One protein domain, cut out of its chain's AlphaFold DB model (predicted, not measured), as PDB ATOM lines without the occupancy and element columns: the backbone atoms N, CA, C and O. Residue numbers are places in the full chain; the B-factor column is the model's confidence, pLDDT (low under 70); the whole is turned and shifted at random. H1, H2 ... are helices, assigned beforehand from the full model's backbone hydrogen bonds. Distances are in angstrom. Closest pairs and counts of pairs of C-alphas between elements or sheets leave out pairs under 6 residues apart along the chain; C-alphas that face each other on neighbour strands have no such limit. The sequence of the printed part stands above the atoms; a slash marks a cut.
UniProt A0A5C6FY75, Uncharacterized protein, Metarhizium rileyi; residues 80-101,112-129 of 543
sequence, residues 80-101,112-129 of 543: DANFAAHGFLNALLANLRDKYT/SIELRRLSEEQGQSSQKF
ATOM      1  N   ASP A  80      -0.642  72.293 -56.502       93.50
ATOM      2  CA  ASP A  80      -0.245  73.494 -57.241       93.50
ATOM      3  C   ASP A  80       1.086  73.287 -57.985       93.50
ATOM      4  O   ASP A  80       1.167  73.513 -59.190       93.50
ATOM      5  N   ALA A  81       2.094  72.712 -57.319       91.44
ATOM      6  CA  ALA A  81       3.371  72.347 -57.930       91.44
ATOM      7  C   ALA A  81       3.210  71.304 -59.051       91.44
ATOM      8  O   ALA A  81       3.823  71.440 -60.109       91.44
ATOM      9  N   ASN A  82       2.350  70.293 -58.868       89.56
ATOM     10  CA  ASN A  82       2.032  69.323 -59.921       89.56
ATOM     11  C   ASN A  82       1.322  69.980 -61.120       89.56
ATOM     12  O   ASN A  82       1.612  69.639 -62.266       89.56
ATOM     13  N   PHE A  83       0.413  70.929 -60.874       89.19
ATOM     14  CA  PHE A  83      -0.279  71.680 -61.925       89.19
ATOM     15  C   PHE A  83       0.692  72.583 -62.701       89.19
ATOM     16  O   PHE A  83       0.713  72.538 -63.932       89.19
ATOM     17  N   ALA A  84       1.557  73.321 -62.001       87.94
ATOM     18  CA  ALA A  84       2.605  74.144 -62.600       87.94
ATOM     19  C   ALA A  84       3.603  73.304 -63.418       87.94
ATOM     20  O   ALA A  84       3.921  73.661 -64.551       87.94
ATOM     21  N   ALA A  85       4.042  72.152 -62.897       88.12
ATOM     22  CA  ALA A  85       4.921  71.229 -63.613       88.12
ATOM     23  C   ALA A  85       4.259  70.659 -64.881       88.12
ATOM     24  O   ALA A  85       4.904  70.580 -65.927       88.12
ATOM     25  N   HIS A  86       2.970  70.309 -64.827       88.06
ATOM     26  CA  HIS A  86       2.226  69.855 -66.004       88.06
ATOM     27  C   HIS A  86       2.052  70.975 -67.043       88.06
ATOM     28  O   HIS A  86       2.280  70.749 -68.229       88.06
ATOM     29  N   GLY A  87       1.731  72.199 -66.607       86.75
ATOM     30  CA  GLY A  87       1.667  73.378 -67.475       86.75
ATOM     31  C   GLY A  87       3.002  73.678 -68.164       86.75
ATOM     32  O   GLY A  87       3.035  73.874 -69.377       86.75
ATOM     33  N   PHE A  88       4.109  73.625 -67.417       88.94
ATOM     34  CA  PHE A  88       5.465  73.788 -67.948       88.94
ATOM     35  C   PHE A  88       5.826  72.703 -68.973       88.94
ATOM     36  O   PHE A  88       6.316  73.025 -70.054       88.94
ATOM     37  N   LEU A  89       5.543  71.429 -68.679       90.25
ATOM     38  CA  LEU A  89       5.785  70.320 -69.609       90.25
ATOM     39  C   LEU A  89       4.958  70.460 -70.894       90.25
ATOM     40  O   LEU A  89       5.497  70.273 -71.983       90.25
ATOM     41  N   ASN A  90       3.684  70.843 -70.792       89.44
ATOM     42  CA  ASN A  90       2.831  71.073 -71.960       89.44
ATOM     43  C   ASN A  90       3.326  72.261 -72.802       89.44
ATOM     44  O   ASN A  90       3.378  72.153 -74.025       89.44
ATOM     45  N   ALA A  91       3.742  73.363 -72.170       90.62
ATOM     46  CA  ALA A  91       4.316  74.518 -72.862       90.62
ATOM     47  C   ALA A  91       5.651  74.175 -73.547       90.62
ATOM     48  O   ALA A  91       5.879  74.570 -74.688       90.62
ATOM     49  N   LEU A  92       6.511  73.387 -72.894       92.69
ATOM     50  CA  LEU A  92       7.748  72.877 -73.487       92.69
ATOM     51  C   LEU A  92       7.455  71.989 -74.706       92.69
ATOM     52  O   LEU A  92       8.051  72.187 -75.761       92.69
ATOM     53  N   LEU A  93       6.516  71.047 -74.592       92.88
ATOM     54  CA  LEU A  93       6.123  70.165 -75.695       92.88
ATOM     55  C   LEU A  93       5.474  70.930 -76.859       92.88
ATOM     56  O   LEU A  93       5.739  70.586 -78.008       92.88
ATOM     57  N   ALA A  94       4.689  71.977 -76.586       91.69
ATOM     58  CA  ALA A  94       4.140  72.869 -77.609       91.69
ATOM     59  C   ALA A  94       5.253  73.640 -78.337       91.69
ATOM     60  O   ALA A  94       5.386  73.508 -79.549       91.69
ATOM     61  N   ASN A  95       6.135  74.326 -77.600       91.88
ATOM     62  CA  ASN A  95       7.274  75.056 -78.170       91.88
ATOM     63  C   ASN A  95       8.194  74.150 -79.009       91.88
ATOM     64  O   ASN A  95       8.721  74.570 -80.040       91.88
ATOM     65  N   LEU A  96       8.394  72.898 -78.582       93.12
ATOM     66  CA  LEU A  96       9.142  71.904 -79.350       93.12
ATOM     67  C   LEU A  96       8.382  71.444 -80.594       93.12
ATOM     68  O   LEU A  96       8.985  71.340 -81.659       93.12
ATOM     69  N   ARG A  97       7.071  71.207 -80.498       93.56
ATOM     70  CA  ARG A  97       6.250  70.858 -81.661       93.56
ATOM     71  C   ARG A  97       6.269  71.973 -82.702       93.56
ATOM     72  O   ARG A  97       6.471  71.668 -83.871       93.56
ATOM     73  N   ASP A  98       6.143  73.228 -82.291       91.44
ATOM     74  CA  ASP A  98       6.183  74.387 -83.186       91.44
ATOM     75  C   ASP A  98       7.577  74.563 -83.812       91.44
ATOM     76  O   ASP A  98       7.693  74.789 -85.013       91.44
ATOM     77  N   LYS A  99       8.654  74.357 -83.036       93.38
ATOM     78  CA  LYS A  99      10.044  74.351 -83.536       93.38
ATOM     79  C   LYS A  99      10.308  73.254 -84.579       93.38
ATOM     80  O   LYS A  99      11.093  73.478 -85.499       93.38
ATOM     81  N   TYR A 100       9.710  72.075 -84.411       93.81
ATOM     82  CA  TYR A 100       9.962  70.889 -85.240       93.81
ATOM     83  C   TYR A 100       8.831  70.570 -86.236       93.81
ATOM     84  O   TYR A 100       8.866  69.512 -86.858       93.81
ATOM     85  N   THR A 101       7.844  71.452 -86.437       94.06
ATOM     86  CA  THR A 101       6.782  71.261 -87.446       94.06
ATOM     87  C   THR A 101       6.957  72.213 -88.624       94.06
ATOM     88  O   THR A 101       6.833  73.424 -88.478       94.06
ATOM     89  N   SER A 112      12.572  64.307 -80.325       92.06
ATOM     90  CA  SER A 112      13.084  63.288 -79.394       92.06
ATOM     91  C   SER A 112      14.543  63.531 -78.982       92.06
ATOM     92  O   SER A 112      14.894  63.302 -77.821       92.06
ATOM     93  N   ILE A 113      15.385  64.013 -79.902       91.38
ATOM     94  CA  ILE A 113      16.786  64.359 -79.621       91.38
ATOM     95  C   ILE A 113      16.860  65.554 -78.659       91.38
ATOM     96  O   ILE A 113      17.596  65.499 -77.674       91.38
ATOM     97  N   GLU A 114      16.064  66.599 -78.891       91.69
ATOM     98  CA  GLU A 114      16.011  67.785 -78.025       91.69
ATOM     99  C   GLU A 114      15.482  67.451 -76.617       91.69
ATOM    100  O   GLU A 114      16.084  67.853 -75.624       91.69
ATOM    101  N   LEU A 115      14.424  66.634 -76.506       91.69
ATOM    102  CA  LEU A 115      13.908  66.154 -75.213       91.69
ATOM    103  C   LEU A 115      14.935  65.320 -74.435       91.69
ATOM    104  O   LEU A 115      15.001  65.415 -73.207       91.69
ATOM    105  N   ARG A 116      15.756  64.518 -75.129       91.50
ATOM    106  CA  ARG A 116      16.865  63.791 -74.496       91.50
ATOM    107  C   ARG A 116      17.918  64.760 -73.965       91.50
ATOM    108  O   ARG A 116      18.248  64.679 -72.787       91.50
ATOM    109  N   ARG A 117      18.367  65.702 -74.802       93.31
ATOM    110  CA  ARG A 117      19.381  66.714 -74.467       93.31
ATOM    111  C   ARG A 117      18.976  67.538 -73.239       93.31
ATOM    112  O   ARG A 117      19.729  67.597 -72.275       93.31
ATOM    113  N   LEU A 118      17.758  68.086 -73.236       91.38
ATOM    114  CA  LEU A 118      17.207  68.871 -72.121       91.38
ATOM    115  C   LEU A 118      17.146  68.077 -70.808       91.38
ATOM    116  O   LEU A 118      17.371  68.621 -69.732       91.38
ATOM    117  N   SER A 119      16.837  66.786 -70.878       88.50
ATOM    118  CA  SER A 119      16.733  65.914 -69.705       88.50
ATOM    119  C   SER A 119      18.110  65.450 -69.197       88.50
ATOM    120  O   SER A 119      18.317  65.334 -67.988       88.50
ATOM    121  N   GLU A 120      19.088  65.282 -70.092       91.31
ATOM    122  CA  GLU A 120      20.502  65.087 -69.741       91.31
ATOM    123  C   GLU A 120      21.093  66.339 -69.059       91.31
ATOM    124  O   GLU A 120      21.813  66.205 -68.069       91.31
ATOM    125  N   GLU A 121      20.699  67.552 -69.476       91.38
ATOM    126  CA  GLU A 121      21.006  68.810 -68.762       91.38
ATOM    127  C   GLU A 121      20.376  68.869 -67.356       91.38
ATOM    128  O   GLU A 121      20.972  69.433 -66.440       91.38
ATOM    129  N   GLN A 122      19.221  68.223 -67.140       90.00
ATOM    130  CA  GLN A 122      18.610  68.014 -65.814       90.00
ATOM    131  C   GLN A 122      19.142  66.751 -65.093       90.00
ATOM    132  O   GLN A 122      18.456  66.139 -64.265       90.00
ATOM    133  N   GLY A 123      20.362  66.316 -65.425       91.06
ATOM    134  CA  GLY A 123      21.077  65.238 -64.738       91.06
ATOM    135  C   GLY A 123      20.516  63.826 -64.951       91.06
ATOM    136  O   GLY A 123      20.930  62.897 -64.254       91.06
ATOM    137  N   GLN A 124      19.583  63.616 -65.887       91.50
ATOM    138  CA  GLN A 124      19.113  62.268 -66.216       91.50
ATOM    139  C   GLN A 124      20.148  61.563 -67.094       91.50
ATOM    140  O   GLN A 124      20.402  61.975 -68.219       91.50
ATOM    141  N   SER A 125      20.740  60.465 -66.617       91.62
ATOM    142  CA  SER A 125      21.734  59.746 -67.423       91.62
ATOM    143  C   SER A 125      21.110  59.081 -68.658       91.62
ATOM    144  O   SER A 125      20.013  58.515 -68.605       91.62
ATOM    145  N   SER A 126      21.864  59.016 -69.759       84.12
ATOM    146  CA  SER A 126      21.474  58.303 -70.988       84.12
ATOM    147  C   SER A 126      21.232  56.796 -70.771       84.12
ATOM    148  O   SER A 126      20.669  56.113 -71.629       84.12
ATOM    149  N   GLN A 127      21.663  56.242 -69.629       89.38
ATOM    150  CA  GLN A 127      21.326  54.884 -69.197       89.38
ATOM    151  C   GLN A 127      19.908  54.811 -68.605       89.38
ATOM    152  O   GLN A 127      19.190  53.853 -68.882       89.38
ATOM    153  N   LYS A 128      19.472  55.821 -67.836       89.69
ATOM    154  CA  LYS A 128      18.089  55.907 -67.342       89.69
ATOM    155  C   LYS A 128      17.105  56.077 -68.502       89.69
ATOM    156  O   LYS A 128      16.055  55.442 -68.474       89.69
ATOM    157  N   PHE A 129      17.473  56.830 -69.542       85.50
ATOM    158  CA  PHE A 129      16.702  56.897 -70.791       85.50
ATOM    159  C   PHE A 129      16.544  55.540 -71.473       85.50
ATOM    160  O   PHE A 129      15.428  55.189 -71.844       85.50
TER     161      PHE A 129
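This is residues 80 to 101 and 112 to 129 of the 543 residues of an uncharacterized protein of Metarhizium rileyi (UniProt A0A5C6FY75). What shape do the atoms make? One long helix, H1, stands across a gap from a smaller piece made of H2 and the short H3, and the start of H1, residues 80 to 91, sticks out free. What is it built of? The printed part has 40 residues with three named helices, in the order H1, H2, H3, and no named strand; the class is all helix. How compact is it? It is loose, with a radius of gyration of the C-alphas of 11.6 A, and flat, spanning 30 by 29 by 12 A.

Where is the first helix? H1 is residues 80 to 99, 28.2 A from first to last C-alpha, and C-alpha 80 is at (-0.245, 73.494, -57.241). Which helices come next? H2 is residues 112 to 121, 14.4 A long, and H3 is residues 126 to 129, 5.0 A long, with C-alpha 129 at (16.702, 56.897, -70.791).

What does H1 meet? H1 touches no helix; it is near H2, with 5 pairs of C-alphas within 10 A and the closest 8.1 A apart. H1 and H3 are apart. How do H2 and H3 stand? They only just touch, with 3 pairs of C-alphas within 8 A; the closest C-alphas are those of Glu 120 and Ser 126, 7.0 A apart. What do the backbones show? In H1 and H2 every O i to N i+4 pair is within hydrogen-bond range. H3 is too short for such a pair, and its 1 pair of O i to N i+3 is not within range.

How large is it? The two C-alphas farthest apart are those of Asp 80 and Thr 101, at 31.1 A. Is the printed part cut? Residues 102 to 111 are not printed, in the link across the cut from H1 to H2, and C-alphas 101 and 112 are 13.0 A apart; the link from H2 to H3 is tight. How confident is the model? The mean pLDDT of the printed part is 90.7, and no printed residue is under 70.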